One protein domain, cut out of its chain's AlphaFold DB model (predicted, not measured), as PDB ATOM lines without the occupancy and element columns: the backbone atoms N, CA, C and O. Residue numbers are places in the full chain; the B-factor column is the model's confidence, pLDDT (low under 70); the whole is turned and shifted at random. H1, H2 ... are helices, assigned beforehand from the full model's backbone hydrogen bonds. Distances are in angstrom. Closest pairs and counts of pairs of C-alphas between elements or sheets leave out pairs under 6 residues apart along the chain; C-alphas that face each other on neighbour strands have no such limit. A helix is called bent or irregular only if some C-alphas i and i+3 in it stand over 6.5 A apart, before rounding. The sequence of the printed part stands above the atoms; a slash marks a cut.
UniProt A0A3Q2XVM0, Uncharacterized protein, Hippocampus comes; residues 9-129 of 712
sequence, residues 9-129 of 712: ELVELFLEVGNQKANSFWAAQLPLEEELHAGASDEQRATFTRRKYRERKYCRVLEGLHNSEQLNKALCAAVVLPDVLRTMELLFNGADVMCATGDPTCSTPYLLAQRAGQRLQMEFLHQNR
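Overview. This is residues 9 to 129 of the 712 residues of an uncharacterized protein of Hippocampus comes (UniProt A0A3Q2XVM0). Two helical hairpins, H3 with H4 and H5 with H6, pack side by side as a small bundle of four short helices; of the bent helix H1, arm H1a crosses H6 and arm H1b runs beside H4. H2, between two long links, lies off to one side of this body and makes the length, with residues 38 to 43 sticking out. The printed part has 121 residues with six named helices, H1 to H6 in chain order, and no named strand: all helix, mostly aligned. It is only just compact, close to loose, with a radius of gyration of the C-alphas of 16.0 A, and elongated, spanning 53 by 33 by 19 A.

Arrangement. H1, residues 9 to 26, was assigned as one helix by its hydrogen bonds but is bent, C-alphas 16 and 19 being 9.6 A apart; its arms H1a, residues 9 to 16, and H1b, residues 19 to 26, are about perpendicular at 84 degrees. H1a touches H6, residues 119 to 127, about perpendicular at 75 degrees, the closest C-alphas being those of Leu 13 and Leu 120, 5.9 A. H1b and H4, residues 84 to 92, only just touch, with 3 pairs of C-alphas within 8 A, the closest Phe 25 and Glu 89, 6.8 A. H4 touches H6 at Val 84 and Gln 121, their closest C-alphas, 5.8 A, at a shallow tilt of 24 degrees, the same way. H3, residues 68 to 78, forms a hairpin with H4 at a shallow tilt of 13 degrees, opposite ways; their closest C-alphas, of Ala 78 and Thr 87, are 5.8 A apart. H5, residues 109 to 115, forms a hairpin with H6 at 28 degrees, the closest C-alphas being those of Tyr 110 and Met 122, 5.4 A. H2, residues 42 to 54, is close to H1b but not clearly touching, the closest C-alphas being those of Trp 26 and Lys 52, 6.2 A. Every O i to N i+4 pair is within hydrogen-bond range in H1a, H2, H3, H4, H5 and H6; in H1b 3 of 4 are.

Along the chain. H1a begins at C-alpha 9, (25.620, -49.615, 3.802). H2 measures 17.1 A from first to last C-alpha, H3 15.0 A, H6 12.6 A and H4 12.2 A. H6 ends at C-alpha 127, (17.891, -43.040, -1.131).

Size, cuts and confidence. The two C-alphas farthest apart, of Gly 39 and Pro 104, are 54.6 A apart. The links H1 to H2, H2 to H3 and H4 to H5 are long, and the printed part has no cut. The mean pLDDT of the printed part is 87.2, with His 66 under 70.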
ATOM      1  N   GLU A   9      25.694 -51.029   3.450       88.69
ATOM      2  CA  GLU A   9      25.620 -49.615   3.802       88.69
ATOM      3  C   GLU A   9      24.225 -49.219   4.297       88.69
ATOM      4  O   GLU A   9      24.114 -48.497   5.285       88.69
ATOM      5  N   LEU A  10      23.156 -49.722   3.670       87.94
ATOM      6  CA  LEU A  10      21.786 -49.460   4.112       87.94
ATOM      7  C   LEU A  10      21.503 -50.124   5.465       87.94
ATOM      8  O   LEU A  10      20.889 -49.515   6.337       87.94
ATOM      9  N   VAL A  11      21.983 -51.352   5.686       89.19
ATOM     10  CA  VAL A  11      21.862 -52.026   6.991       89.19
ATOM     11  C   VAL A  11      22.626 -51.258   8.076       89.19
ATOM     12  O   VAL A  11      22.064 -51.005   9.143       89.19
ATOM     13  N   GLU A  12      23.867 -50.845   7.804       91.06
ATOM     14  CA  GLU A  12      24.664 -50.007   8.711       91.06
ATOM     15  C   GLU A  12      23.960 -48.672   9.003       91.06
ATOM     16  O   GLU A  12      23.910 -48.250  10.157       91.06
ATOM     17  N   LEU A  13      23.333 -48.047   8.000       90.50
ATOM     18  CA  LEU A  13      22.554 -46.816   8.150       90.50
ATOM     19  C   LEU A  13      21.377 -46.991   9.124       90.50
ATOM     20  O   LEU A  13      21.185 -46.162  10.015       90.50
ATOM     21  N   PHE A  14      20.600 -48.071   8.991       90.06
ATOM     22  CA  PHE A  14      19.479 -48.359   9.895       90.06
ATOM     23  C   PHE A  14      19.939 -48.630  11.331       90.06
ATOM     24  O   PHE A  14      19.261 -48.207  12.271       90.06
ATOM     25  N   LEU A  15      21.076 -49.311  11.509       90.31
ATOM     26  CA  LEU A  15      21.670 -49.556  12.826       90.31
ATOM     27  C   LEU A  15      22.199 -48.264  13.461       90.31
ATOM     28  O   LEU A  15      22.008 -48.056  14.659       90.31
ATOM     29  N   GLU A  16      22.826 -47.394  12.667       89.62
ATOM     30  CA  GLU A  16      23.396 -46.135  13.144       89.62
ATOM     31  C   GLU A  16      22.308 -45.129  13.532       89.62
ATOM     32  O   GLU A  16      22.407 -44.506  14.589       89.62
ATOM     33  N   VAL A  17      21.252 -44.987  12.723       90.06
ATOM     34  CA  VAL A  17      20.126 -44.094  13.034       90.06
ATOM     35  C   VAL A  17      19.270 -44.696  14.149       90.06
ATOM     36  O   VAL A  17      19.156 -44.111  15.221       90.06
ATOM     37  N   GLY A  18      18.692 -45.880  13.946       91.88
ATOM     38  CA  GLY A  18      17.824 -46.536  14.925       91.88
ATOM     39  C   GLY A  18      16.600 -45.713  15.371       91.88
ATOM     40  O   GLY A  18      16.472 -44.510  15.145       91.88
ATOM     41  N   ASN A  19      15.661 -46.357  16.067       89.44
ATOM     42  CA  ASN A  19      14.424 -45.684  16.486       89.44
ATOM     43  C   ASN A  19      14.667 -44.590  17.538       89.44
ATOM     44  O   ASN A  19      13.992 -43.566  17.523       89.44
ATOM     45  N   GLN A  20      15.632 -44.789  18.444       90.69
ATOM     46  CA  GLN A  20      15.903 -43.841  19.527       90.69
ATOM     47  C   GLN A  20      16.417 -42.497  18.991       90.69
ATOM     48  O   GLN A  20      15.849 -41.459  19.326       90.69
ATOM     49  N   LYS A  21      17.443 -42.506  18.125       90.81
ATOM     50  CA  LYS A  21      17.987 -41.266  17.548       90.81
ATOM     51  C   LYS A  21      17.056 -40.692  16.469       90.81
ATOM     52  O   LYS A  21      16.936 -39.478  16.345       90.81
ATOM     53  N   ALA A  22      16.314 -41.533  15.739       89.56
ATOM     54  CA  ALA A  22      15.249 -41.044  14.862       89.56
ATOM     55  C   ALA A  22      14.176 -40.274  15.648       89.56
ATOM     56  O   ALA A  22      13.739 -39.212  15.212       89.56
ATOM     57  N   ASN A  23      13.776 -40.762  16.826       91.81
ATOM     58  CA  ASN A  23      12.771 -40.105  17.663       91.81
ATOM     59  C   ASN A  23      13.281 -38.825  18.334       91.81
ATOM     60  O   ASN A  23      12.474 -37.920  18.527       91.81
ATOM     61  N   SER A  24      14.589 -38.679  18.598       90.50
ATOM     62  CA  SER A  24      15.141 -37.382  19.032       90.50
ATOM     63  C   SER A  24      15.008 -36.281  17.976       90.50
ATOM     64  O   SER A  24      15.166 -35.108  18.301       90.50
ATOM     65  N   PHE A  25      14.704 -36.653  16.729       90.25
ATOM     66  CA  PHE A  25      14.288 -35.733  15.680       90.25
ATOM     67  C   PHE A  25      12.765 -35.740  15.501       90.25
ATOM     68  O   PHE A  25      12.131 -34.725  15.748       90.25
ATOM     69  N   TRP A  26      12.167 -36.869  15.105       91.12
ATOM     70  CA  TRP A  26      10.765 -36.973  14.674       91.12
ATOM     71  C   TRP A  26       9.715 -36.824  15.780       91.12
ATOM     72  O   TRP A  26       8.546 -36.645  15.463       91.12
ATOM     73  N   ALA A  27      10.099 -36.960  17.048       91.25
ATOM     74  CA  ALA A  27       9.211 -36.844  18.205       91.25
ATOM     75  C   ALA A  27       9.801 -35.911  19.277       91.25
ATOM     76  O   ALA A  27       9.475 -36.029  20.453       91.25
ATOM     77  N   ALA A  28      10.685 -34.991  18.879       89.44
ATOM     78  CA  ALA A  28      11.372 -34.086  19.797       89.44
ATOM     79  C   ALA A  28      10.415 -33.147  20.546       89.44
ATOM     80  O   ALA A  28      10.709 -32.735  21.664       89.44
ATOM     81  N   GLN A  29       9.292 -32.804  19.911       89.00
ATOM     82  CA  GLN A  29       8.258 -31.914  20.442       89.00
ATOM     83  C   GLN A  29       6.919 -32.641  20.634       89.00
ATOM     84  O   GLN A  29       5.872 -32.004  20.591       89.00
ATOM     85  N   LEU A  30       6.926 -33.973  20.781       90.62
ATOM     86  CA  LEU A  30       5.699 -34.748  20.976       90.62
ATOM     87  C   LEU A  30       5.130 -34.488  22.387       90.62
ATOM     88  O   LEU A  30       5.817 -34.800  23.362       90.62
ATOM     89  N   PRO A  31       3.910 -33.933  22.521       87.75
ATOM     90  CA  PRO A  31       3.251 -33.793  23.817       87.75
ATOM     91  C   PRO A  31       2.887 -35.161  24.400       87.75
ATOM     92  O   PRO A  31       2.575 -36.091  23.652       87.75
ATOM     93  N   LEU A  32       2.867 -35.267  25.732       84.19
ATOM     94  CA  LEU A  32       2.504 -36.503  26.439       84.19
ATOM     95  C   LEU A  32       1.074 -36.953  26.108       84.19
ATOM     96  O   LEU A  32       0.781 -38.143  26.083       84.19
ATOM     97  N   GLU A  33       0.187 -36.004  25.824       81.81
ATOM     98  CA  GLU A  33      -1.218 -36.238  25.502       81.81
ATOM     99  C   GLU A  33      -1.413 -36.852  24.108       81.81
ATOM    100  O   GLU A  33      -2.407 -37.537  23.874       81.81
ATOM    101  N   GLU A  34      -0.469 -36.635  23.186       81.69
ATOM    102  CA  GLU A  34      -0.508 -37.174  21.820       81.69
ATOM    103  C   GLU A  34       0.328 -38.466  21.672       81.69
ATOM    104  O   GLU A  34       0.478 -38.988  20.561       81.69
ATOM    105  N   GLU A  35       0.879 -39.008  22.768       85.44
ATOM    106  CA  GLU A  35       1.596 -40.283  22.741       85.44
ATOM    107  C   GLU A  35       0.661 -41.459  22.432       85.44
ATOM    108  O   GLU A  35      -0.386 -41.681  23.044       85.44
ATOM    109  N   LEU A  36       1.076 -42.273  21.464       87.44
ATOM    110  CA  LEU A  36       0.307 -43.421  21.016       87.44
ATOM    111  C   LEU A  36       0.411 -44.582  22.022       87.44
ATOM    112  O   LEU A  36       1.489 -45.142  22.232       87.44
ATOM    113  N   HIS A  37      -0.718 -45.010  22.586       86.00
ATOM    114  CA  HIS A  37      -0.784 -46.168  23.484       86.00
ATOM    115  C   HIS A  37      -0.994 -47.496  22.730       86.00
ATOM    116  O   HIS A  37      -1.482 -47.541  21.601       86.00
ATOM    117  N   ALA A  38      -0.670 -48.625  23.374       84.31
ATOM    118  CA  ALA A  38      -0.736 -49.953  22.746       84.31
ATOM    119  C   ALA A  38      -2.142 -50.321  22.225       84.31
ATOM    120  O   ALA A  38      -2.275 -50.939  21.168       84.31
ATOM    121  N   GLY A  39      -3.186 -49.899  22.946       84.69
ATOM    122  CA  GLY A  39      -4.592 -50.118  22.590       84.69
ATOM    123  C   GLY A  39      -5.187 -49.144  21.566       84.69
ATOM    124  O   GLY A  39      -6.397 -49.180  21.380       84.69
ATOM    125  N   ALA A  40      -4.393 -48.260  20.952       84.25
ATOM    126  CA  ALA A  40      -4.902 -47.259  20.015       84.25
ATOM    127  C   ALA A  40      -5.591 -47.901  18.796       84.25
ATOM    128  O   ALA A  40      -5.190 -48.981  18.347       84.25
ATOM    129  N   SER A  41      -6.610 -47.242  18.243       79.75
ATOM    130  CA  SER A  41      -7.291 -47.704  17.029       79.75
ATOM    131  C   SER A  41      -6.385 -47.571  15.803       79.75
ATOM    132  O   SER A  41      -5.425 -46.798  15.795       79.75
ATOM    133  N   ASP A  42      -6.680 -48.301  14.724       78.38
ATOM    134  CA  ASP A  42      -5.895 -48.159  13.489       78.38
ATOM    135  C   ASP A  42      -5.997 -46.747  12.887       78.38
ATOM    136  O   ASP A  42      -5.065 -46.310  12.214       78.38
ATOM    137  N   GLU A  43      -7.091 -46.017  13.150       76.31
ATOM    138  CA  GLU A  43      -7.237 -44.616  12.737       76.31
ATOM    139  C   GLU A  43      -6.267 -43.721  13.514       76.31
ATOM    140  O   GLU A  43      -5.495 -42.980  12.907       76.31
ATOM    141  N   GLN A  44      -6.218 -43.861  14.842       79.56
ATOM    142  CA  GLN A  44      -5.268 -43.131  15.688       79.56
ATOM    143  C   GLN A  44      -3.815 -43.416  15.279       79.56
ATOM    144  O   GLN A  44      -3.002 -42.496  15.183       79.56
ATOM    145  N   ARG A  45      -3.486 -44.677  14.961       86.38
ATOM    146  CA  ARG A  45      -2.150 -45.063  14.471       86.38
ATOM    147  C   ARG A  45      -1.815 -44.420  13.123       86.38
ATOM    148  O   ARG A  45      -0.685 -43.959  12.936       86.38
ATOM    149  N   ALA A  46      -2.768 -44.387  12.190       81.00
ATOM    150  CA  ALA A  46      -2.586 -43.761  10.883       81.00
ATOM    151  C   ALA A  46      -2.377 -42.243  11.018       81.00
ATOM    152  O   ALA A  46      -1.396 -41.713  10.492       81.00
ATOM    153  N   THR A  47      -3.222 -41.568  11.803       80.12
ATOM    154  CA  THR A  47      -3.107 -40.132  12.096       80.12
ATOM    155  C   THR A  47      -1.772 -39.800  12.760       80.12
ATOM    156  O   THR A  47      -1.074 -38.897  12.300       80.12
ATOM    157  N   PHE A  48      -1.348 -40.568  13.770       86.44
ATOM    158  CA  PHE A  48      -0.050 -40.380  14.424       86.44
ATOM    159  C   PHE A  48       1.118 -40.526  13.438       86.44
ATOM    160  O   PHE A  48       2.034 -39.706  13.416       86.44
ATOM    161  N   THR A  49       1.072 -41.542  12.574       87.31
ATOM    162  CA  THR A  49       2.112 -41.788  11.561       87.31
ATOM    163  C   THR A  49       2.197 -40.637  10.556       87.31
ATOM    164  O   THR A  49       3.297 -40.176  10.238       87.31
ATOM    165  N   ARG A  50       1.046 -40.126  10.099       83.62
ATOM    166  CA  ARG A  50       0.954 -38.973   9.192       83.62
ATOM    167  C   ARG A  50       1.506 -37.703   9.842       83.62
ATOM    168  O   ARG A  50       2.410 -37.088   9.274       83.62
ATOM    169  N   ARG A  51       1.045 -37.366  11.053       84.50
ATOM    170  CA  ARG A  51       1.509 -36.197  11.824       84.50
ATOM    171  C   ARG A  51       3.018 -36.243  12.066       84.50
ATOM    172  O   ARG A  51       3.712 -35.243  11.891       84.50
ATOM    173  N   LYS A  52       3.542 -37.424  12.399       87.88
ATOM    174  CA  LYS A  52       4.957 -37.624  12.716       87.88
ATOM    175  C   LYS A  52       5.874 -37.496  11.502       87.88
ATOM    176  O   LYS A  52       6.825 -36.726  11.556       87.88
ATOM    177  N   TYR A  53       5.618 -38.238  10.424       86.19
ATOM    178  CA  TYR A  53       6.584 -38.354   9.321       86.19
ATOM    179  C   TYR A  53       6.246 -37.490   8.105       86.19
ATOM    180  O   TYR A  53       7.155 -37.070   7.389       86.19
ATOM    181  N   ARG A  54       4.958 -37.218   7.859       78.81
ATOM    182  CA  ARG A  54       4.504 -36.475   6.676       78.81
ATOM    183  C   ARG A  54       4.321 -34.993   6.963       78.81
ATOM    184  O   ARG A  54       4.910 -34.171   6.277       78.81
ATOM    185  N   GLU A  55       3.538 -34.671   7.989       77.44
ATOM    186  CA  GLU A  55       3.292 -33.284   8.418       77.44
ATOM    187  C   GLU A  55       4.447 -32.742   9.270       77.44
ATOM    188  O   GLU A  55       4.597 -31.535   9.420       77.44
ATOM    189  N   ARG A  56       5.289 -33.641   9.806       85.06
ATOM    190  CA  ARG A  56       6.458 -33.322  10.640       85.06
ATOM    191  C   ARG A  56       6.113 -32.493  11.878       85.06
ATOM    192  O   ARG A  56       6.957 -31.757  12.387       85.06
ATOM    193  N   LYS A  57       4.891 -32.646  12.387       84.25
ATOM    194  CA  LYS A  57       4.310 -31.838  13.468       84.25
ATOM    195  C   LYS A  57       5.184 -31.810  14.726       84.25
ATOM    196  O   LYS A  57       5.267 -30.788  15.389       84.25
ATOM    197  N   TYR A  58       5.846 -32.926  15.036       88.81
ATOM    198  CA  TYR A  58       6.638 -33.094  16.261       88.81
ATOM    199  C   TYR A  58       8.152 -33.020  16.026       88.81
ATOM    200  O   TYR A  58       8.932 -33.349  16.928       88.81
ATOM    201  N   CYS A  59       8.579 -32.683  14.802       88.00
ATOM    202  CA  CYS A  59       9.988 -32.739  14.450       88.00
ATOM    203  C   CYS A  59      10.794 -31.625  15.135       88.00
ATOM    204  O   CYS A  59      10.301 -30.531  15.407       88.00
ATOM    205  N   ARG A  60      12.071 -31.893  15.410       85.56
ATOM    206  CA  ARG A  60      12.987 -30.889  15.950       85.56
ATOM    207  C   ARG A  60      13.265 -29.807  14.904       85.56
ATOM    208  O   ARG A  60      13.900 -30.073  13.883       85.56
ATOM    209  N   VAL A  61      12.875 -28.575  15.210       80.12
ATOM    210  CA  VAL A  61      13.203 -27.402  14.391       80.12
ATOM    211  C   VAL A  61      14.635 -26.946  14.682       80.12
ATOM    212  O   VAL A  61      15.025 -26.789  15.840       80.12
ATOM    213  N   LEU A  62      15.432 -26.728  13.633       81.81
ATOM    214  CA  LEU A  62      16.809 -26.248  13.769       81.81
ATOM    215  C   LEU A  62      16.851 -24.727  13.983       81.81
ATOM    216  O   LEU A  62      16.474 -23.943  13.112       81.81
ATOM    217  N   GLU A  63      17.332 -24.295  15.148       74.56
ATOM    218  CA  GLU A  63      17.499 -22.877  15.480       74.56
ATOM    219  C   GLU A  63      18.638 -22.233  14.664       74.56
ATOM    220  O   GLU A  63      19.692 -22.836  14.458       74.56
ATOM    221  N   GLY A  64      18.430 -21.002  14.180       70.88
ATOM    222  CA  GLY A  64      19.443 -20.222  13.454       70.88
ATOM    223  C   GLY A  64      19.571 -20.493  11.947       70.88
ATOM    224  O   GLY A  64      20.341 -19.799  11.286       70.88
ATOM    225  N   LEU A  65      18.818 -21.446  11.381       77.31
ATOM    226  CA  LEU A  65      18.766 -21.717   9.936       77.31
ATOM    227  C   LEU A  65      17.378 -21.339   9.405       77.31
ATOM    228  O   LEU A  65      16.407 -22.068   9.592       77.31
ATOM    229  N   HIS A  66      17.273 -20.158   8.795       68.69
ATOM    230  CA  HIS A  66      15.987 -19.550   8.428       68.69
ATOM    231  C   HIS A  66      15.733 -19.521   6.919       68.69
ATOM    232  O   HIS A  66      14.613 -19.248   6.498       68.69
ATOM    233  N   ASN A  67      16.752 -19.789   6.100       79.38
ATOM    234  CA  ASN A  67      16.625 -19.798   4.647       79.38
ATOM    235  C   ASN A  67      17.229 -21.072   4.023       79.38
ATOM    236  O   ASN A  67      18.076 -21.750   4.608       79.38
ATOM    237  N   SER A  68      16.765 -21.397   2.811       80.75
ATOM    238  CA  SER A  68      17.189 -22.598   2.075       80.75
ATOM    239  C   SER A  68      18.695 -22.602   1.793       80.75
ATOM    240  O   SER A  68      19.332 -23.646   1.848       80.75
ATOM    241  N   GLU A  69      19.302 -21.432   1.589       84.25
ATOM    242  CA  GLU A  69      20.741 -21.310   1.349       84.25
ATOM    243  C   GLU A  69      21.582 -21.683   2.585       84.25
ATOM    244  O   GLU A  69      22.575 -22.401   2.468       84.25
ATOM    245  N   GLN A  70      21.166 -21.265   3.784       87.19
ATOM    246  CA  GLN A  70      21.803 -21.641   5.048       87.19
ATOM    247  C   GLN A  70      21.658 -23.140   5.320       87.19
ATOM    248  O   GLN A  70      22.632 -23.772   5.728       87.19
ATOM    249  N   LEU A  71      20.475 -23.712   5.063       88.19
ATOM    250  CA  LEU A  71      20.236 -25.154   5.177       88.19
ATOM    251  C   LEU A  71      21.123 -25.945   4.206       88.19
ATOM    252  O   LEU A  71      21.784 -26.894   4.621       88.19
ATOM    253  N   ASN A  72      21.226 -25.506   2.951       90.25
ATOM    254  CA  ASN A  72      22.070 -26.132   1.931       90.25
ATOM    255  C   ASN A  72      23.563 -26.032   2.277       90.25
ATOM    256  O   ASN A  72      24.306 -27.007   2.163       90.25
ATOM    257  N   LYS A  73      24.019 -24.876   2.773       90.00
ATOM    258  CA  LYS A  73      25.405 -24.695   3.225       90.00
ATOM    259  C   LYS A  73      25.725 -25.573   4.436       90.00
ATOM    260  O   LYS A  73      26.803 -26.165   4.495       90.00
ATOM    261  N   ALA A  74      24.793 -25.680   5.380       90.94
ATOM    262  CA  ALA A  74      24.922 -26.569   6.528       90.94
ATOM    263  C   ALA A  74      24.928 -28.046   6.103       90.94
ATOM    264  O   ALA A  74      25.717 -28.816   6.647       90.94
ATOM    265  N   LEU A  75      24.125 -28.430   5.101       92.31
ATOM    266  CA  LEU A  75      24.128 -29.779   4.531       92.31
ATOM    267  C   LEU A  75      25.494 -30.107   3.925       92.31
ATOM    268  O   LEU A  75      26.095 -31.108   4.302       92.31
ATOM    269  N   CYS A  76      26.039 -29.231   3.079       92.31
ATOM    270  CA  CYS A  76      27.371 -29.399   2.489       92.31
ATOM    271  C   CYS A  76      28.488 -29.532   3.541       92.31
ATOM    272  O   CYS A  76      29.447 -30.274   3.332       92.31
ATOM    273  N   ALA A  77      28.367 -28.844   4.679       92.19
ATOM    274  CA  ALA A  77      29.307 -28.974   5.791       92.19
ATOM    275  C   ALA A  77      29.110 -30.270   6.603       92.19
ATOM    276  O   ALA A  77      30.080 -30.816   7.121       92.19
ATOM    277  N   ALA A  78      27.877 -30.771   6.716       94.00
ATOM    278  CA  ALA A  78      27.562 -31.980   7.475       94.00
ATOM    279  C   ALA A  78      27.965 -33.264   6.735       94.00
ATOM    280  O   ALA A  78      28.496 -34.182   7.355       94.00
ATOM    281  N   VAL A  79      27.786 -33.321   5.411       93.75
ATOM    282  CA  VAL A  79      28.001 -34.544   4.608       93.75
ATOM    283  C   VAL A  79      29.460 -35.006   4.530       93.75
ATOM    284  O   VAL A  79      29.720 -36.136   4.127       93.75
ATOM    285  N   VAL A  80      30.417 -34.155   4.914       93.62
ATOM    286  CA  VAL A  80      31.846 -34.508   4.998       93.62
ATOM    287  C   VAL A  80      32.246 -35.069   6.368       93.62
ATOM    288  O   VAL A  80      33.346 -35.606   6.515       93.62
ATOM    289  N   LEU A  81      31.364 -34.969   7.365       94.44
ATOM    290  CA  LEU A  81      31.555 -35.482   8.720       94.44
ATOM    291  C   LEU A  81      30.817 -36.820   8.896       94.44
ATOM    292  O   LEU A  81      29.793 -37.038   8.246       94.44
ATOM    293  N   PRO A  82      31.267 -37.704   9.808       91.06
ATOM    294  CA  PRO A  82      30.614 -38.983  10.083       91.06
ATOM    295  C   PRO A  82      29.354 -38.821  10.964       91.06
ATOM    296  O   PRO A  82      29.169 -39.556  11.927       91.06
ATOM    297  N   ASP A  83      28.489 -37.847  10.650       90.94
ATOM    298  CA  ASP A  83      27.231 -37.573  11.357       90.94
ATOM    299  C   ASP A  83      26.019 -37.674  10.412       90.94
ATOM    300  O   ASP A  83      25.577 -36.718   9.759       90.94
ATOM    301  N   VAL A  84      25.490 -38.892  10.310       92.25
ATOM    302  CA  VAL A  84      24.306 -39.193   9.496       92.25
ATOM    303  C   VAL A  84      23.056 -38.532  10.078       92.25
ATOM    304  O   VAL A  84      22.206 -38.074   9.316       92.25
ATOM    305  N   LEU A  85      22.942 -38.432  11.407       90.12
ATOM    306  CA  LEU A  85      21.779 -37.820  12.053       90.12
ATOM    307  C   LEU A  85      21.685 -36.343  11.705       90.12
ATOM    308  O   LEU A  85      20.613 -35.872  11.338       90.12
ATOM    309  N   ARG A  86      22.804 -35.618  11.736       90.88
ATOM    310  CA  ARG A  86      22.816 -34.209  11.345       90.88
ATOM    311  C   ARG A  86      22.437 -34.015   9.881       90.88
ATOM    312  O   ARG A  86      21.706 -33.082   9.552       90.88
ATOM    313  N   THR A  87      22.896 -34.915   9.013       92.06
ATOM    314  CA  THR A  87      22.517 -34.938   7.591       92.06
ATOM    315  C   THR A  87      21.009 -35.175   7.432       92.06
ATOM    316  O   THR A  87      20.351 -34.473   6.665       92.06
ATOM    317  N   MET A  88      20.450 -36.106   8.210       90.69
ATOM    318  CA  MET A  88      19.022 -36.417   8.265       90.69
ATOM    319  C   MET A  88      18.184 -35.217   8.731       90.69
ATOM    320  O   MET A  88      17.221 -34.850   8.061       90.69
ATOM    321  N   GLU A  89      18.568 -34.571   9.836       90.00
ATOM    322  CA  GLU A  89      17.886 -33.386  10.374       90.00
ATOM    323  C   GLU A  89      17.819 -32.249   9.344       90.00
ATOM    324  O   GLU A  89      16.763 -31.648   9.158       90.00
ATOM    325  N   LEU A  90      18.933 -31.953   8.667       89.75
ATOM    326  CA  LEU A  90      19.021 -30.864   7.688       89.75
ATOM    327  C   LEU A  90      18.141 -31.123   6.462       89.75
ATOM    328  O   LEU A  90      17.419 -30.232   6.018       89.75
ATOM    329  N   LEU A  91      18.165 -32.354   5.954       88.81
ATOM    330  CA  LEU A  91      17.391 -32.767   4.787       88.81
ATOM    331  C   LEU A  91      15.882 -32.732   5.079       88.81
ATOM    332  O   LEU A  91      15.116 -32.135   4.323       88.81
ATOM    333  N   PHE A  92      15.445 -33.244   6.233       86.81
ATOM    334  CA  PHE A  92      14.033 -33.192   6.634       86.81
ATOM    335  C   PHE A  92      13.565 -31.823   7.162       86.81
ATOM    336  O   PHE A  92      12.360 -31.617   7.287       86.81
ATOM    337  N   ASN A  93      14.468 -30.864   7.405       84.56
ATOM    338  CA  ASN A  93      14.131 -29.443   7.597       84.56
ATOM    339  C   ASN A  93      14.057 -28.656   6.267       84.56
ATOM    340  O   ASN A  93      13.767 -27.461   6.286       84.56
ATOM    341  N   GLY A  94      14.282 -29.304   5.115       83.31
ATOM    342  CA  GLY A  94      14.115 -28.699   3.786       83.31
ATOM    343  C   GLY A  94      15.409 -28.286   3.078       83.31
ATOM    344  O   GLY A  94      15.355 -27.439   2.185       83.31
ATOM    345  N   ALA A  95      16.568 -28.837   3.460       87.56
ATOM    346  CA  ALA A  95      17.776 -28.728   2.641       87.56
ATOM    347  C   ALA A  95      17.618 -29.536   1.340       87.56
ATOM    348  O   ALA A  95      17.155 -30.676   1.359       87.56
ATOM    349  N   ASP A  96      18.042 -28.956   0.221       85.06
ATOM    350  CA  ASP A  96      17.998 -29.609  -1.085       85.06
ATOM    351  C   ASP A  96      19.133 -30.639  -1.204       85.06
ATOM    352  O   ASP A  96      20.323 -30.315  -1.124       85.06
ATOM    353  N   VAL A  97      18.744 -31.899  -1.420       86.75
ATOM    354  CA  VAL A  97      19.637 -33.058  -1.589       86.75
ATOM    355  C   VAL A  97      20.623 -32.851  -2.744       86.75
ATOM    356  O   VAL A  97      21.735 -33.382  -2.719       86.75
ATOM    357  N   MET A  98      20.231 -32.058  -3.742       86.19
ATOM    358  CA  MET A  98      20.983 -31.771  -4.960       86.19
ATOM    359  C   MET A  98      21.529 -30.335  -5.000       86.19
ATOM    360  O   MET A  98      21.915 -29.864  -6.072       86.19
ATOM    361  N   CYS A  99      21.605 -29.650  -3.852       86.06
ATOM    362  CA  CYS A  99      22.062 -28.265  -3.796       86.06
ATOM    363  C   CYS A  99      23.489 -28.064  -4.337       86.06
ATOM    364  O   CYS A  99      24.352 -28.942  -4.265       86.06
ATOM    365  N   ALA A 100      23.761 -26.865  -4.859       86.81
ATOM    366  CA  ALA A 100      25.093 -26.508  -5.331       86.81
ATOM    367  C   ALA A 100      26.067 -26.334  -4.155       86.81
ATOM    368  O   ALA A 100      25.823 -25.569  -3.223       86.81
ATOM    369  N   THR A 101      27.211 -27.008  -4.232       85.06
ATOM    370  CA  THR A 101      28.243 -27.014  -3.179       85.06
ATOM    371  C   THR A 101      29.244 -25.862  -3.287       85.06
ATOM    372  O   THR A 101      30.017 -25.622  -2.360       85.06
ATOM    373  N   GLY A 102      29.272 -25.176  -4.435       79.56
ATOM    374  CA  GLY A 102      30.282 -24.169  -4.773       79.56
ATOM    375  C   GLY A 102      31.641 -24.737  -5.215       79.56
ATOM    376  O   GLY A 102      32.508 -23.958  -5.600       79.56
ATOM    377  N   ASP A 103      31.831 -26.064  -5.208       81.06
ATOM    378  CA  ASP A 103      33.033 -26.738  -5.717       81.06
ATOM    379  C   ASP A 103      32.747 -27.337  -7.113       81.06
ATOM    380  O   ASP A 103      31.894 -28.221  -7.232       81.06
ATOM    381  N   PRO A 104      33.447 -26.905  -8.181       77.62
ATOM    382  CA  PRO A 104      33.212 -27.402  -9.537       77.62
ATOM    383  C   PRO A 104      33.567 -28.886  -9.721       77.62
ATOM    384  O   PRO A 104      33.096 -29.506 -10.671       77.62
ATOM    385  N   THR A 105      34.378 -29.470  -8.833       79.88
ATOM    386  CA  THR A 105      34.749 -30.895  -8.875       79.88
ATOM    387  C   THR A 105      33.808 -31.786  -8.067       79.88
ATOM    388  O   THR A 105      33.646 -32.964  -8.384       79.88
ATOM    389  N   CYS A 106      33.141 -31.226  -7.058       86.31
ATOM    390  CA  CYS A 106      32.186 -31.928  -6.205       86.31
ATOM    391  C   CYS A 106      30.857 -31.178  -6.195       86.31
ATOM    392  O   CYS A 106      30.468 -30.646  -5.163       86.31
ATOM    393  N   SER A 107      30.165 -31.125  -7.333       86.50
ATOM    394  CA  SER A 107      29.021 -30.229  -7.556       86.50
ATOM    395  C   SER A 107      27.767 -30.524  -6.722       86.50
ATOM    396  O   SER A 107      26.864 -29.692  -6.701       86.50
ATOM    397  N   THR A 108      27.692 -31.680  -6.051       89.94
ATOM    398  CA  THR A 108      26.552 -32.096  -5.214       89.94
ATOM    399  C   THR A 108      27.011 -32.585  -3.834       89.94
ATOM    400  O   THR A 108      28.150 -33.052  -3.699       89.94
ATOM    401  N   PRO A 109      26.136 -32.565  -2.808       91.19
ATOM    402  CA  PRO A 109      26.459 -33.083  -1.478       91.19
ATOM    403  C   PRO A 109      26.898 -34.554  -1.497       91.19
ATOM    404  O   PRO A 109      27.784 -34.947  -0.743       91.19
ATOM    405  N   TYR A 110      26.350 -35.357  -2.417       91.44
ATOM    406  CA  TYR A 110      26.763 -36.749  -2.622       91.44
ATOM    407  C   TYR A 110      28.241 -36.863  -3.031       91.44
ATOM    408  O   TYR A 110      28.974 -37.690  -2.491       91.44
ATOM    409  N   LEU A 111      28.705 -36.007  -3.950       90.19
ATOM    410  CA  LEU A 111      30.104 -35.998  -4.389       90.19
ATOM    411  C   LEU A 111      31.049 -35.481  -3.293       90.19
ATOM    412  O   LEU A 111      32.180 -35.957  -3.190       90.19
ATOM    413  N   LEU A 112      30.591 -34.556  -2.441       92.00
ATOM    414  CA  LEU A 112      31.344 -34.135  -1.253       92.00
ATOM    415  C   LEU A 112      31.509 -35.278  -0.246       92.00
ATOM    416  O   LEU A 112      32.623 -35.515   0.225       92.00
ATOM    417  N   ALA A 113      30.432 -36.015   0.038       92.81
ATOM    418  CA  ALA A 113      30.478 -37.200   0.891       92.81
ATOM    419  C   ALA A 113      31.427 -38.266   0.316       92.81
ATOM    420  O   ALA A 113      32.238 -38.832   1.048       92.81
ATOM    421  N   GLN A 114      31.398 -38.471  -1.007       92.56
ATOM    422  CA  GLN A 114      32.298 -39.391  -1.703       92.56
ATOM    423  C   GLN A 114      33.767 -38.994  -1.555       92.56
ATOM    424  O   GLN A 114      34.597 -39.844  -1.228       92.56
ATOM    425  N   ARG A 115      34.102 -37.709  -1.735       92.81
ATOM    426  CA  ARG A 115      35.476 -37.213  -1.542       92.81
ATOM    427  C   ARG A 115      35.958 -37.398  -0.103       92.81
ATOM    428  O   ARG A 115      37.135 -37.671   0.112       92.81
ATOM    429  N   ALA A 116      35.060 -37.246   0.866       91.88
ATOM    430  CA  ALA A 116      35.351 -37.411   2.287       91.88
ATOM    431  C   ALA A 116      35.310 -38.879   2.767       91.88
ATOM    432  O   ALA A 116      35.600 -39.137   3.932       91.88
ATOM    433  N   GLY A 117      34.959 -39.840   1.902       92.69
ATOM    434  CA  GLY A 117      34.848 -41.259   2.261       92.69
ATOM    435  C   GLY A 117      33.646 -41.598   3.155       92.69
ATOM    436  O   GLY A 117      33.634 -42.649   3.796       92.69
ATOM    437  N   GLN A 118      32.633 -40.728   3.208       94.75
ATOM    438  CA  GLN A 118      31.463 -40.853   4.079       94.75
ATOM    439  C   GLN A 118      30.386 -41.751   3.446       94.75
ATOM    440  O   GLN A 118      29.400 -41.282   2.877       94.75
ATOM    441  N   ARG A 119      30.592 -43.075   3.521       93.81
ATOM    442  CA  ARG A 119      29.752 -44.089   2.846       93.81
ATOM    443  C   ARG A 119      28.273 -44.052   3.262       93.81
ATOM    444  O   ARG A 119      27.408 -44.204   2.407       93.81
ATOM    445  N   LEU A 120      27.970 -43.821   4.542       93.19
ATOM    446  CA  LEU A 120      26.585 -43.812   5.041       93.19
ATOM    447  C   LEU A 120      25.813 -42.563   4.594       93.19
ATOM    448  O   LEU A 120      24.632 -42.634   4.275       93.19
ATOM    449  N   GLN A 121      26.491 -41.420   4.515       93.75
ATOM    450  CA  GLN A 121      25.953 -40.155   4.024       93.75
ATOM    451  C   GLN A 121      25.661 -40.259   2.526       93.75
ATOM    452  O   GLN A 121      24.613 -39.802   2.075       93.75
ATOM    453  N   MET A 122      26.548 -40.910   1.764       92.44
ATOM    454  CA  MET A 122      26.302 -41.223   0.355       92.44
ATOM    455  C   MET A 122      25.047 -42.082   0.181       92.44
ATOM    456  O   MET A 122      24.191 -41.731  -0.630       92.44
ATOM    457  N   GLU A 123      24.919 -43.169   0.949       91.50
ATOM    458  CA  GLU A 123      23.746 -44.050   0.902       91.50
ATOM    459  C   GLU A 123      22.464 -43.285   1.269       91.50
ATOM    460  O   GLU A 123      21.489 -43.307   0.521       91.50
ATOM    461  N   PHE A 124      22.483 -42.511   2.358       91.19
ATOM    462  CA  PHE A 124      21.337 -41.713   2.795       91.19
ATOM    463  C   PHE A 124      20.886 -40.690   1.740       91.19
ATOM    464  O   PHE A 124      19.695 -40.596   1.438       91.19
ATOM    465  N   LEU A 125      21.819 -39.943   1.143       90.25
ATOM    466  CA  LEU A 125      21.513 -38.974   0.085       90.25
ATOM    467  C   LEU A 125      21.001 -39.663  -1.185       90.25
ATOM    468  O   LEU A 125      20.104 -39.143  -1.845       90.25
ATOM    469  N   HIS A 126      21.538 -40.839  -1.525       88.56
ATOM    470  CA  HIS A 126      21.107 -41.606  -2.690       88.56
ATOM    471  C   HIS A 126      19.644 -42.051  -2.566       88.56
ATOM    472  O   HIS A 126      18.861 -41.822  -3.489       88.56
ATOM    473  N   GLN A 127      19.262 -42.596  -1.407       86.62
ATOM    474  CA  GLN A 127      17.891 -43.040  -1.131       86.62
ATOM    475  C   GLN A 127      16.877 -41.882  -1.120       86.62
ATOM    476  O   GLN A 127      15.700 -42.088  -1.403       86.62
ATOM    477  N   ASN A 128      17.325 -40.650  -0.847       86.00
ATOM    478  CA  ASN A 128      16.466 -39.462  -0.794       86.00
ATOM    479  C   ASN A 128      16.552 -38.569  -2.048       86.00
ATOM    480  O   ASN A 128      15.971 -37.488  -2.067       86.00
ATOM    481  N   ARG A 129      17.236 -39.000  -3.117       81.12
ATOM    482  CA  ARG A 129      17.508 -38.174  -4.312       81.12
ATOM    483  C   ARG A 129      16.256 -37.656  -5.035       81.12
ATOM    484  O   ARG A 129      16.329 -36.629  -5.701       81.12
TER     485      ARG A 129